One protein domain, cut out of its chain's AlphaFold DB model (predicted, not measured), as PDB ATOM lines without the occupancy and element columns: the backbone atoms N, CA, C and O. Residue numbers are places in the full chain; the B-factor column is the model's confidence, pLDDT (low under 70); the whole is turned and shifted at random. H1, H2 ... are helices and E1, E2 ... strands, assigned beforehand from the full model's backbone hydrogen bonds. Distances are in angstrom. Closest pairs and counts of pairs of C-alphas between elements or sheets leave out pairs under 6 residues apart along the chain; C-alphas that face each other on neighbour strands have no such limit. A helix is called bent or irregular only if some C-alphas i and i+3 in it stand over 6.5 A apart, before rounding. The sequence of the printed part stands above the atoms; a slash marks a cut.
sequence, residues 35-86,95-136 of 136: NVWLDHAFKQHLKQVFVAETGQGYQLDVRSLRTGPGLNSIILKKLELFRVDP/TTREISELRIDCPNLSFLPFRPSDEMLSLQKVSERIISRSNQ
ATOM      1  N   ASN A  35      -7.666  21.783  11.900       84.00
ATOM      2  CA  ASN A  35      -7.098  21.642  13.249       84.00
ATOM      3  C   ASN A  35      -7.167  22.946  14.059       84.00
ATOM      4  O   ASN A  35      -7.516  22.900  15.235       84.00
ATOM      5  N   VAL A  36      -6.866  24.094  13.446       83.81
ATOM      6  CA  VAL A  36      -6.965  25.403  14.115       83.81
ATOM      7  C   VAL A  36      -8.412  25.708  14.498       83.81
ATOM      8  O   VAL A  36      -8.677  26.136  15.619       83.81
ATOM      9  N   TRP A  37      -9.359  25.452  13.593       83.19
ATOM     10  CA  TRP A  37     -10.782  25.629  13.868       83.19
ATOM     11  C   TRP A  37     -11.275  24.684  14.973       83.19
ATOM     12  O   TRP A  37     -12.023  25.118  15.850       83.19
ATOM     13  N   LEU A  38     -10.799  23.433  14.991       82.19
ATOM     14  CA  LEU A  38     -11.089  22.480  16.061       82.19
ATOM     15  C   LEU A  38     -10.614  22.999  17.428       82.19
ATOM     16  O   LEU A  38     -11.376  22.990  18.394       82.19
ATOM     17  N   ASP A  39      -9.360  23.443  17.513       81.50
ATOM     18  CA  ASP A  39      -8.753  23.825  18.791       81.50
ATOM     19  C   ASP A  39      -9.326  25.139  19.353       81.50
ATOM     20  O   ASP A  39      -9.412  25.297  20.570       81.50
ATOM     21  N   HIS A  40      -9.788  26.051  18.489       79.12
ATOM     22  CA  HIS A  40     -10.390  27.320  18.905       79.12
ATOM     23  C   HIS A  40     -11.921  27.288  18.970       79.12
ATOM     24  O   HIS A  40     -12.488  27.406  20.056       79.12
ATOM     25  N   ALA A  41     -12.597  27.162  17.824       79.69
ATOM     26  CA  ALA A  41     -14.044  27.357  17.725       79.69
ATOM     27  C   ALA A  41     -14.810  26.134  18.237       79.69
ATOM     28  O   ALA A  41     -15.617  26.247  19.159       79.69
ATOM     29  N   PHE A  42     -14.487  24.945  17.716       78.12
ATOM     30  CA  PHE A  42     -15.188  23.719  18.101       78.12
ATOM     31  C   PHE A  42     -15.006  23.413  19.589       78.12
ATOM     32  O   PHE A  42     -15.961  23.050  20.267       78.12
ATOM     33  N   LYS A  43     -13.798  23.613  20.135       80.38
ATOM     34  CA  LYS A  43     -13.536  23.463  21.575       80.38
ATOM     35  C   LYS A  43     -14.394  24.406  22.425       80.38
ATOM     36  O   LYS A  43     -14.908  23.979  23.457       80.38
ATOM     37  N   GLN A  44     -14.546  25.670  22.027       78.50
ATOM     38  CA  GLN A  44     -15.388  26.624  22.756       78.50
ATOM     39  C   GLN A  44     -16.869  26.244  22.685       78.50
ATOM     40  O   GLN A  44     -17.533  26.206  23.722       78.50
ATOM     41  N   HIS A  45     -17.365  25.898  21.496       80.06
ATOM     42  CA  HIS A  45     -18.752  25.475  21.313       80.06
ATOM     43  C   HIS A  45     -19.052  24.171  22.059       80.06
ATOM     44  O   HIS A  45     -20.092  24.057  22.701       80.06
ATOM     45  N   LEU A  46     -18.112  23.220  22.077       78.31
ATOM     46  CA  LEU A  46     -18.246  21.976  22.834       78.31
ATOM     47  C   LEU A  46     -18.408  22.241  24.329       78.31
ATOM     48  O   LEU A  46     -19.284  21.653  24.954       78.31
ATOM     49  N   LYS A  47     -17.610  23.152  24.903       76.25
ATOM     50  CA  LYS A  47     -17.753  23.533  26.315       76.25
ATOM     51  C   LYS A  47     -19.133  24.124  26.604       76.25
ATOM     52  O   LYS A  47     -19.715  23.811  27.636       76.25
ATOM     53  N   GLN A  48     -19.662  24.949  25.701       76.62
ATOM     54  CA  GLN A  48     -20.988  25.553  25.859       76.62
ATOM     55  C   GLN A  48     -22.112  24.514  25.777       76.62
ATOM     56  O   GLN A  48     -22.976  24.498  26.651       76.62
ATOM     57  N   VAL A  49     -22.084  23.634  24.769       75.81
ATOM     58  CA  VAL A  49     -23.091  22.572  24.606       75.81
ATOM     59  C   VAL A  49     -23.033  21.590  25.773       75.81
ATOM     60  O   VAL A  49     -24.073  21.246  26.322       75.81
ATOM     61  N   PHE A  50     -21.834  21.213  26.222       72.56
ATOM     62  CA  PHE A  50     -21.671  20.311  27.361       72.56
ATOM     63  C   PHE A  50     -22.285  20.894  28.641       72.56
ATOM     64  O   PHE A  50     -23.072  20.224  29.297       72.56
ATOM     65  N   VAL A  51     -22.005  22.166  28.956       72.94
ATOM     66  CA  VAL A  51     -22.605  22.851  30.119       72.94
ATOM     67  C   VAL A  51     -24.129  22.957  29.994       72.94
ATOM     68  O   VAL A  51     -24.833  22.855  30.999       72.94
ATOM     69  N   ALA A  52     -24.648  23.145  28.777       73.56
ATOM     70  CA  ALA A  52     -26.088  23.162  28.530       73.56
ATOM     71  C   ALA A  52     -26.737  21.780  28.740       73.56
ATOM     72  O   ALA A  52     -27.846  21.713  29.264       73.56
ATOM     73  N   GLU A  53     -26.055  20.688  28.378       70.12
ATOM     74  CA  GLU A  53     -26.567  19.316  28.509       70.12
ATOM     75  C   GLU A  53     -26.434  18.742  29.928       70.12
ATOM     76  O   GLU A  53     -27.350  18.072  30.403       70.12
ATOM     77  N   THR A  54     -25.329  19.000  30.634       64.94
ATOM     78  CA  THR A  54     -25.111  18.466  31.994       64.94
ATOM     79  C   THR A  54     -25.700  19.340  33.101       64.94
ATOM     80  O   THR A  54     -25.653  18.964  34.275       64.94
ATOM     81  N   GLY A  55     -26.216  20.523  32.754       59.31
ATOM     82  CA  GLY A  55     -26.462  21.598  33.711       59.31
ATOM     83  C   GLY A  55     -25.145  22.155  34.269       59.31
ATOM     84  O   GLY A  55     -24.089  21.528  34.173       59.31
ATOM     85  N   GLN A  56     -25.191  23.340  34.883       61.91
ATOM     86  CA  GLN A  56     -24.019  24.087  35.385       61.91
ATOM     87  C   GLN A  56     -23.146  23.350  36.432       61.91
ATOM     88  O   GLN A  56     -22.181  23.926  36.920       61.91
ATOM     89  N   GLY A  57     -23.457  22.098  36.781       59.19
ATOM     90  CA  GLY A  57     -22.733  21.302  37.770       59.19
ATOM     91  C   GLY A  57     -21.461  20.618  37.261       59.19
ATOM     92  O   GLY A  57     -20.703  20.112  38.084       59.19
ATOM     93  N   TYR A  58     -21.191  20.593  35.948       61.94
ATOM     94  CA  TYR A  58     -19.963  20.007  35.391       61.94
ATOM     95  C   TYR A  58     -19.298  20.930  34.367       61.94
ATOM     96  O   TYR A  58     -19.945  21.467  33.471       61.94
ATOM     97  N   GLN A  59     -17.981  21.088  34.487       64.38
ATOM     98  CA  GLN A  59     -17.151  21.849  33.566       64.38
ATOM     99  C   GLN A  59     -16.165  20.916  32.863       64.38
ATOM    100  O   GLN A  59     -15.458  20.129  33.490       64.38
ATOM    101  N   LEU A  60     -16.136  21.015  31.537       69.69
ATOM    102  CA  LEU A  60     -15.260  20.243  30.668       69.69
ATOM    103  C   LEU A  60     -14.014  21.069  30.332       69.69
ATOM    104  O   LEU A  60     -14.129  22.139  29.717       69.69
ATOM    105  N   ASP A  61     -12.827  20.565  30.662       69.38
ATOM    106  CA  ASP A  61     -11.587  21.058  30.073       69.38
ATOM    107  C   ASP A  61     -10.984  20.045  29.102       69.38
ATOM    108  O   ASP A  61     -10.942  18.842  29.337       69.38
ATOM    109  N   VAL A  62     -10.554  20.547  27.949       72.06
ATOM    110  CA  VAL A  62      -9.995  19.738  26.863       72.06
ATOM    111  C   VAL A  62      -8.667  20.355  26.510       72.06
ATOM    112  O   VAL A  62      -8.630  21.461  25.969       72.06
ATOM    113  N   ARG A  63      -7.556  19.677  26.788       72.19
ATOM    114  CA  ARG A  63      -6.246  20.303  26.579       72.19
ATOM    115  C   ARG A  63      -5.907  20.495  25.105       72.19
ATOM    116  O   ARG A  63      -5.332  21.520  24.753       72.19
ATOM    117  N   SER A  64      -6.250  19.535  24.248       69.88
ATOM    118  CA  SER A  64      -6.030  19.658  22.804       69.88
ATOM    119  C   SER A  64      -7.097  18.917  22.014       69.88
ATOM    120  O   SER A  64      -7.422  17.767  22.323       69.88
ATOM    121  N   LEU A  65      -7.591  19.579  20.970       78.12
ATOM    122  CA  LEU A  65      -8.514  19.002  20.004       78.12
ATOM    123  C   LEU A  65      -7.815  18.903  18.645       78.12
ATOM    124  O   LEU A  65      -7.326  19.902  18.123       78.12
ATOM    125  N   ARG A  66      -7.724  17.700  18.073       79.44
ATOM    126  CA  ARG A  66      -7.052  17.493  16.782       79.44
ATOM    127  C   ARG A  66      -7.845  16.590  15.867       79.44
ATOM    128  O   ARG A  66      -8.662  15.782  16.300       79.44
ATOM    129  N   THR A  67      -7.559  16.705  14.581       80.44
ATOM    130  CA  THR A  67      -8.116  15.819  13.564       80.44
ATOM    131  C   THR A  67      -7.250  14.573  13.404       80.44
ATOM    132  O   THR A  67      -6.028  14.606  13.571       80.44
ATOM    133  N   GLY A  68      -7.881  13.451  13.067       76.38
ATOM    134  CA  GLY A  68      -7.166  12.273  12.589       76.38
ATOM    135  C   GLY A  68      -6.515  12.530  11.222       76.38
ATOM    136  O   GLY A  68      -6.952  13.416  10.485       76.38
ATOM    137  N   PRO A  69      -5.518  11.720  10.827       72.12
ATOM    138  CA  PRO A  69      -4.754  11.914   9.592       72.12
ATOM    139  C   PRO A  69      -5.585  11.821   8.306       72.12
ATOM    140  O   PRO A  69      -5.070  12.178   7.258       72.12
ATOM    141  N   GLY A  70      -6.836  11.354   8.374       76.00
ATOM    142  CA  GLY A  70      -7.774  11.320   7.249       76.00
ATOM    143  C   GLY A  70      -8.936  12.310   7.348       76.00
ATOM    144  O   GLY A  70      -9.897  12.134   6.614       76.00
ATOM    145  N   LEU A  71      -8.911  13.280   8.277       75.69
ATOM    146  CA  LEU A  71     -10.005  14.251   8.487       75.69
ATOM    147  C   LEU A  71     -11.394  13.600   8.681       75.69
ATOM    148  O   LEU A  71     -12.415  14.181   8.340       75.69
ATOM    149  N   ASN A  72     -11.428  12.391   9.247       79.69
ATOM    150  CA  ASN A  72     -12.654  11.609   9.471       79.69
ATOM    151  C   ASN A  72     -12.887  11.273  10.949       79.69
ATOM    152  O   ASN A  72     -13.815  10.547  11.299       79.69
ATOM    153  N   SER A  73     -12.016  11.750  11.833       77.81
ATOM    154  CA  SER A  73     -12.146  11.530  13.268       77.81
ATOM    155  C   SER A  73     -11.624  12.726  14.040       77.81
ATOM    156  O   SER A  73     -10.621  13.327  13.646       77.81
ATOM    157  N   ILE A  74     -12.269  13.014  15.160       79.69
ATOM    158  CA  ILE A  74     -11.819  13.977  16.161       79.69
ATOM    159  C   ILE A  74     -11.082  13.200  17.245       79.69
ATOM    160  O   ILE A  74     -11.562  12.169  17.715       79.69
ATOM    161  N   ILE A  75      -9.907  13.684  17.621       78.06
ATOM    162  CA  ILE A  75      -9.104  13.159  18.717       78.06
ATOM    163  C   ILE A  75      -9.057  14.251  19.779       78.06
ATOM    164  O   ILE A  75      -8.441  15.302  19.585       78.06
ATOM    165  N   LEU A  76      -9.722  13.995  20.898       77.50
ATOM    166  CA  LEU A  76      -9.658  14.825  22.086       77.50
ATOM    167  C   LEU A  76      -8.583  14.246  23.002       77.50
ATOM    168  O   LEU A  76      -8.644  13.070  23.359       77.50
ATOM    169  N   LYS A  77      -7.584  15.048  23.368       73.69
ATOM    170  CA  LYS A  77      -6.525  14.631  24.293       73.69
ATOM    171  C   LYS A  77      -6.663  15.350  25.620       73.69
ATOM    172  O   LYS A  77      -6.807  16.575  25.628       73.69
ATOM    173  N   LYS A  78      -6.510  14.581  26.704       66.38
ATOM    174  CA  LYS A  78      -6.571  15.043  28.096       66.38
ATOM    175  C   LYS A  78      -7.860  15.816  28.356       66.38
ATOM    176  O   LYS A  78      -7.864  17.047  28.417       66.38
ATOM    177  N   LEU A  79      -8.953  15.061  28.378       65.25
ATOM    178  CA  LEU A  79     -10.241  15.532  28.857       65.25
ATOM    179  C   LEU A  79     -10.220  15.485  30.380       65.25
ATOM    180  O   LEU A  79     -10.023  14.412  30.941       65.25
ATOM    181  N   GLU A  80     -10.453  16.614  31.025       67.06
ATOM    182  CA  GLU A  80     -10.610  16.712  32.471       67.06
ATOM    183  C   GLU A  80     -12.040  17.184  32.746       67.06
ATOM    184  O   GLU A  80     -12.480  18.212  32.224       67.06
ATOM    185  N   LEU A  81     -12.799  16.396  33.508       63.03
ATOM    186  CA  LEU A  81     -14.124  16.793  33.982       63.03
ATOM    187  C   LEU A  81     -14.022  17.264  35.431       63.03
ATOM    188  O   LEU A  81     -13.583  16.509  36.299       63.03
ATOM    189  N   PHE A  82     -14.490  18.484  35.683       65.38
ATOM    190  CA  PHE A  82     -14.592  19.069  37.016       65.38
ATOM    191  C   PHE A  82     -16.059  19.199  37.408       65.38
ATOM    192  O   PHE A  82     -16.879  19.635  36.602       65.38
ATOM    193  N   ARG A  83     -16.405  18.848  38.648       55.09
ATOM    194  CA  ARG A  83     -17.717  19.178  39.213       55.09
ATOM    195  C   ARG A  83     -17.652  20.592  39.785       55.09
ATOM    196  O   ARG A  83     -16.754  20.885  40.571       55.09
ATOM    197  N   VAL A  84     -18.563  21.464  39.370       59.94
ATOM    198  CA  VAL A  84     -18.683  22.828  39.895       59.94
ATOM    199  C   VAL A  84     -19.782  22.804  40.950       59.94
ATOM    200  O   VAL A  84     -20.952  23.014  40.642       59.94
ATOM    201  N   ASP A  85     -19.418  22.485  42.190       51.97
ATOM    202  CA  ASP A  85     -20.327  22.673  43.320       51.97
ATOM    203  C   ASP A  85     -20.299  24.157  43.746       51.97
ATOM    204  O   ASP A  85     -19.217  24.719  43.934       51.97
ATOM    205  N   PRO A  86     -21.458  24.828  43.901       47.53
ATOM    206  CA  PRO A  86     -21.533  26.267  44.174       47.53
ATOM    207  C   PRO A  86     -21.260  26.649  45.642       47.53
ATOM    208  O   PRO A  86     -21.688  27.713  46.084       47.53
ATOM    209  N   THR A  95     -13.037  14.097  42.266       49.47
ATOM    210  CA  THR A  95     -12.959  13.013  41.279       49.47
ATOM    211  C   THR A  95     -12.750  13.622  39.894       49.47
ATOM    212  O   THR A  95     -13.667  13.704  39.079       49.47
ATOM    213  N   THR A  96     -11.532  14.091  39.641       54.78
ATOM    214  CA  THR A  96     -11.060  14.534  38.338       54.78
ATOM    215  C   THR A  96     -10.935  13.287  37.483       54.78
ATOM    216  O   THR A  96      -9.969  12.528  37.581       54.78
ATOM    217  N   ARG A  97     -11.964  13.014  36.679       62.44
ATOM    218  CA  ARG A  97     -11.905  11.933  35.694       62.44
ATOM    219  C   ARG A  97     -11.121  12.444  34.493       62.44
ATOM    220  O   ARG A  97     -11.648  13.202  33.681       62.44
ATOM    221  N   GLU A  98      -9.854  12.043  34.420       63.25
ATOM    222  CA  GLU A  98      -8.995  12.309  33.272       63.25
ATOM    223  C   GLU A  98      -9.209  11.225  32.206       63.25
ATOM    224  O   GLU A  98      -8.911  10.048  32.409       63.25
ATOM    225  N   ILE A  99      -9.712  11.620  31.039       68.00
ATOM    226  CA  ILE A  99      -9.727  10.775  29.845       68.00
ATOM    227  C   ILE A  99      -8.516  11.174  29.002       68.00
ATOM    228  O   ILE A  99      -8.506  12.220  28.348       68.00
ATOM    229  N   SER A 100      -7.476  10.337  29.010       66.38
ATOM    230  CA  SER A 100      -6.198  10.643  28.353       66.38
ATOM    231  C   SER A 100      -6.347  10.862  26.842       66.38
ATOM    232  O   SER A 100      -5.735  11.778  26.284       66.38
ATOM    233  N   GLU A 101      -7.184  10.061  26.178       71.62
ATOM    234  CA  GLU A 101      -7.496  10.203  24.755       71.62
ATOM    235  C   GLU A 101      -8.903   9.676  24.443       71.62
ATOM    236  O   GLU A 101      -9.248   8.544  24.787       71.62
ATOM    237  N   LEU A 102      -9.710  10.489  23.765       75.62
ATOM    238  CA  LEU A 102     -11.019  10.112  23.248       75.62
ATOM    239  C   LEU A 102     -11.036  10.338  21.739       75.62
ATOM    240  O   LEU A 102     -10.904  11.463  21.261       75.62
ATOM    241  N   ARG A 103     -11.209   9.255  20.982       76.69
ATOM    242  CA  ARG A 103     -11.369   9.303  19.528       76.69
ATOM    243  C   ARG A 103     -12.835   9.124  19.165       76.69
ATOM    244  O   ARG A 103     -13.476   8.180  19.624       76.69
ATOM    245  N   ILE A 104     -13.346  10.022  18.334       79.12
ATOM    246  CA  ILE A 104     -14.739  10.026  17.896       79.12
ATOM    247  C   ILE A 104     -14.760  10.096  16.378       79.12
ATOM    248  O   ILE A 104     -14.168  10.995  15.778       79.12
ATOM    249  N   ASP A 105     -15.436   9.134  15.760       78.00
ATOM    250  CA  ASP A 105     -15.597   9.102  14.313       78.00
ATOM    251  C   ASP A 105     -16.581  10.186  13.872       78.00
ATOM    252  O   ASP A 105     -17.742  10.232  14.297       78.00
ATOM    253  N   CYS A 106     -16.084  11.070  13.013       72.50
ATOM    254  CA  CYS A 106     -16.810  12.206  12.475       72.50
ATOM    255  C   CYS A 106     -16.538  12.264  10.965       72.50
ATOM    256  O   CYS A 106     -15.589  12.924  10.524       72.50
ATOM    257  N   PRO A 107     -17.307  11.497  10.168       67.88
ATOM    258  CA  PRO A 107     -17.182  11.542   8.720       67.88
ATOM    259  C   PRO A 107     -17.528  12.956   8.242       67.88
ATOM    260  O   PRO A 107     -18.505  13.535   8.709       67.88
ATOM    261  N   ASN A 108     -16.747  13.489   7.297       70.75
ATOM    262  CA  ASN A 108     -16.892  14.844   6.736       70.75
ATOM    263  C   ASN A 108     -16.389  15.998   7.621       70.75
ATOM    264  O   ASN A 108     -16.840  17.133   7.457       70.75
ATOM    265  N   LEU A 109     -15.406  15.756   8.497       74.75
ATOM    266  CA  LEU A 109     -14.822  16.803   9.346       74.75
ATOM    267  C   LEU A 109     -14.318  18.018   8.552       74.75
ATOM    268  O   LEU A 109     -14.428  19.154   9.003       74.75
ATOM    269  N   SER A 110     -13.798  17.778   7.346       71.25
ATOM    270  CA  SER A 110     -13.323  18.817   6.426       71.25
ATOM    271  C   SER A 110     -14.406  19.811   5.995       71.25
ATOM    272  O   SER A 110     -14.078  20.906   5.543       71.25
ATOM    273  N   PHE A 111     -15.685  19.436   6.101       74.56
ATOM    274  CA  PHE A 111     -16.822  20.260   5.692       74.56
ATOM    275  C   PHE A 111     -17.538  20.935   6.865       74.56
ATOM    276  O   PHE A 111     -18.271  21.891   6.629       74.56
ATOM    277  N   LEU A 112     -17.300  20.494   8.105       71.44
ATOM    278  CA  LEU A 112     -17.898  21.079   9.310       71.44
ATOM    279  C   LEU A 112     -17.732  22.602   9.426       71.44
ATOM    280  O   LEU A 112     -18.748  23.263   9.626       71.44
ATOM    281  N   PRO A 113     -16.539  23.202   9.223       67.50
ATOM    282  CA  PRO A 113     -16.402  24.659   9.310       67.50
ATOM    283  C   PRO A 113     -17.219  25.417   8.250       67.50
ATOM    284  O   PRO A 113     -17.422  26.622   8.372       67.50
ATOM    285  N   PHE A 114     -17.693  24.728   7.209       72.06
ATOM    286  CA  PHE A 114     -18.514  25.293   6.137       72.06
ATOM    287  C   PHE A 114     -19.999  24.916   6.261       72.06
ATOM    288  O   PHE A 114     -20.807  25.348   5.438       72.06
ATOM    289  N   ARG A 115     -20.367  24.100   7.258       75.94
ATOM    290  CA  ARG A 115     -21.719  23.567   7.458       75.94
ATOM    291  C   ARG A 115     -22.130  23.657   8.932       75.94
ATOM    292  O   ARG A 115     -22.078  22.656   9.646       75.94
ATOM    293  N   PRO A 116     -22.612  24.827   9.383       69.94
ATOM    294  CA  PRO A 116     -22.978  25.039  10.787       69.94
ATOM    295  C   PRO A 116     -24.097  24.098  11.272       69.94
ATOM    296  O   PRO A 116     -24.151  23.742  12.445       69.94
ATOM    297  N   SER A 117     -24.971  23.635  10.373       70.88
ATOM    298  CA  SER A 117     -26.015  22.650  10.695       70.88
ATOM    299  C   SER A 117     -25.440  21.282  11.093       70.88
ATOM    300  O   SER A 117     -25.955  20.642  12.007       70.88
ATOM    301  N   ASP A 118     -24.356  20.855  10.439       74.06
ATOM    302  CA  ASP A 118     -23.684  19.576  10.712       74.06
ATOM    303  C   ASP A 118     -22.779  19.677  11.956       74.06
ATOM    304  O   ASP A 118     -22.533  18.683  12.648       74.06
ATOM    305  N   GLU A 119     -22.305  20.889  12.270       74.31
ATOM    306  CA  GLU A 119     -21.503  21.184  13.459       74.31
ATOM    307  C   GLU A 119     -22.277  20.899  14.748       74.31
ATOM    308  O   GLU A 119     -21.770  20.181  15.609       74.31
ATOM    309  N   MET A 120     -23.510  21.397  14.874       74.12
ATOM    310  CA  MET A 120     -24.279  21.251  16.114       74.12
ATOM    311  C   MET A 120     -24.622  19.784  16.414       74.12
ATOM    312  O   MET A 120     -24.474  19.335  17.548       74.12
ATOM    313  N   LEU A 121     -24.972  19.006  15.383       76.81
ATOM    314  CA  LEU A 121     -25.179  17.557  15.500       76.81
ATOM    315  C   LEU A 121     -23.894  16.824  15.904       76.81
ATOM    316  O   LEU A 121     -23.920  15.890  16.707       76.81
ATOM    317  N   SER A 122     -22.754  17.251  15.361       73.50
ATOM    318  CA  SER A 122     -21.453  16.675  15.705       73.50
ATOM    319  C   SER A 122     -21.055  17.003  17.144       73.50
ATOM    320  O   SER A 122     -20.534  16.133  17.838       73.50
ATOM    321  N   LEU A 123     -21.336  18.223  17.613       77.56
ATOM    322  CA  LEU A 123     -21.100  18.647  18.993       77.56
ATOM    323  C   LEU A 123     -21.939  17.838  19.983       77.56
ATOM    324  O   LEU A 123     -21.375  17.315  20.941       77.56
ATOM    325  N   GLN A 124     -23.236  17.662  19.716       77.00
ATOM    326  CA  GLN A 124     -24.120  16.828  20.542       77.00
ATOM    327  C   GLN A 124     -23.622  15.383  20.602       77.00
ATOM    328  O   GLN A 124     -23.405  14.837  21.679       77.00
ATOM    329  N   LYS A 125     -23.306  14.784  19.448       79.75
ATOM    330  CA  LYS A 125     -22.782  13.411  19.390       79.75
ATOM    331  C   LYS A 125     -21.463  13.252  20.153       79.75
ATOM    332  O   LYS A 125     -21.219  12.208  20.758       79.75
ATOM    333  N   VAL A 126     -20.587  14.259  20.102       76.75
ATOM    334  CA  VAL A 126     -19.334  14.268  20.872       76.75
ATOM    335  C   VAL A 126     -19.622  14.401  22.367       76.75
ATOM    336  O   VAL A 126     -19.051  13.640  23.147       76.75
ATOM    337  N   SER A 127     -20.520  15.308  22.752       73.00
ATOM    338  CA  SER A 127     -20.948  15.530  24.136       73.00
ATOM    339  C   SER A 127     -21.547  14.266  24.756       73.00
ATOM    340  O   SER A 127     -21.030  13.765  25.755       73.00
ATOM    341  N   GLU A 128     -22.523  13.641  24.093       77.88
ATOM    342  CA  GLU A 128     -23.123  12.372  24.521       77.88
ATOM    343  C   GLU A 128     -22.073  11.269  24.709       77.88
ATOM    344  O   GLU A 128     -22.120  10.495  25.671       77.88
ATOM    345  N   ARG A 129     -21.083  11.198  23.808       76.62
ATOM    346  CA  ARG A 129     -19.999  10.210  23.898       76.62
ATOM    347  C   ARG A 129     -19.118  10.442  25.125       76.62
ATOM    348  O   ARG A 129     -18.673   9.468  25.732       76.62
ATOM    349  N   ILE A 130     -18.864  11.705  25.471       72.38
ATOM    350  CA  ILE A 130     -18.108  12.092  26.665       72.38
ATOM    351  C   ILE A 130     -18.903  11.726  27.924       72.38
ATOM    352  O   ILE A 130     -18.349  11.058  28.793       72.38
ATOM    353  N   ILE A 131     -20.193  12.074  27.985       72.19
ATOM    354  CA  ILE A 131     -21.075  11.786  29.131       72.19
ATOM    355  C   ILE A 131     -21.221  10.271  29.351       72.19
ATOM    356  O   ILE A 131     -21.118   9.769  30.469       72.19
ATOM    357  N   SER A 132     -21.413   9.504  28.275       75.06
ATOM    358  CA  SER A 132     -21.500   8.042  28.353       75.06
ATOM    359  C   SER A 132     -20.209   7.416  28.892       75.06
ATOM    360  O   SER A 132     -20.270   6.504  29.716       75.06
ATOM    361  N   ARG A 133     -19.042   7.923  28.473       67.56
ATOM    362  CA  ARG A 133     -17.734   7.483  28.984       67.56
ATOM    363  C   ARG A 133     -17.461   7.959  30.408       67.56
ATOM    364  O   ARG A 133     -16.723   7.281  31.111       67.56
ATOM    365  N   SER A 134     -18.027   9.089  30.830       61.38
ATOM    366  CA  SER A 134     -17.854   9.611  32.183       61.38
ATOM    367  C   SER A 134     -18.753   8.943  33.221       61.38
ATOM    368  O   SER A 134     -18.508   9.167  34.400       61.38
ATOM    369  N   ASN A 135     -19.757   8.150  32.824       57.28
ATOM    370  CA  ASN A 135     -20.648   7.405  33.729       57.28
ATOM    371  C   ASN A 135     -20.281   5.916  33.903       57.28
ATOM    372  O   ASN A 135     -20.863   5.256  34.762       57.28
ATOM    373  N   GLN A 136     -19.339   5.387  33.111       47.91
ATOM    374  CA  GLN A 136     -18.714   4.068  33.325       47.91
ATOM    375  C   GLN A 136     -17.552   4.165  34.310       47.91
ATOM    376  O   GLN A 136     -17.360   3.212  35.090       47.91
TER     377      GLN A 136
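This is residues 35 to 86 and 95 to 136 of the 136 residues of an uncharacterized protein of Chlorobaculum parvum (UniProt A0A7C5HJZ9). A twisted sheet of three bent strands has two long helices over one face, H1 along E1 and H3 slanting over E2, while the other face is bare. The two helices cross steeply where they touch, and short H2 lies at one end of H3. The printed part has 94 residues, in the order H1 E1 E2 E3 H2 H3; the sheet, E1 E2 E3, is antiparallel, and the class is mixed, in two layers, helices on one face of a sheet. It is compact, with a radius of gyration of the C-alphas of 12.8 A, and elongated, spanning 39 by 25 by 22 A.

E2, residues 73 to 83, is 27.6 A long and bends by 63 degrees at residue 78. E1, residues 58 to 67, is 25.2 A long, and E3, residues 97 to 105, is 21.9 A. H1, residues 35 to 54, is 26.2 A long from C-alpha 35 at (-7.098, 21.642, 13.249), with a kink of 38 degrees near residue 42. H2, residues 109 to 114, is irregular, C-alphas 110 and 113 being 7.2 A apart. H3, residues 116 to 134, is 26.9 A long and ends at (-17.854, 9.611, 32.183).

E1 and E2 form a hairpin, with N 61 and O 80 at 2.8 A. E2 and E3 are antiparallel, with N 76 and O 102 at 2.8 A. H1 is on the sheet at a height of 7.4 A; its closest C-alphas to E1 are Asp 39 and Leu 65, 5.0 A. H3 is on it at a height of 6.8 A. H1 and H3 touch, closest at C-alphas 50 and 127, 5.8 A, at a steep tilt of 63 degrees. H2 and H3 only just touch, only at the corner, with 3 pairs of C-alphas within 8 A, the closest Leu 112 and Glu 119, 5.5 A. O i to N i+4 pairs are within range in 14 of 16 for H1, 14 of 15 for H3 and 0 of 2 for H2, where 2 of 3 O i to N i+3 pairs are.

The farthest C-alphas, Gly 70 and Pro 86, are 42.1 A apart. Residues 87 to 94 are not printed, and C-alphas 86 and 95 are 16.0 A apart across the cut. The links printed whole are tight. The mean pLDDT of the printed part is 71.6, with 31 residues under 70, among them 54 to 61, 78 to 86 and 95 to 100.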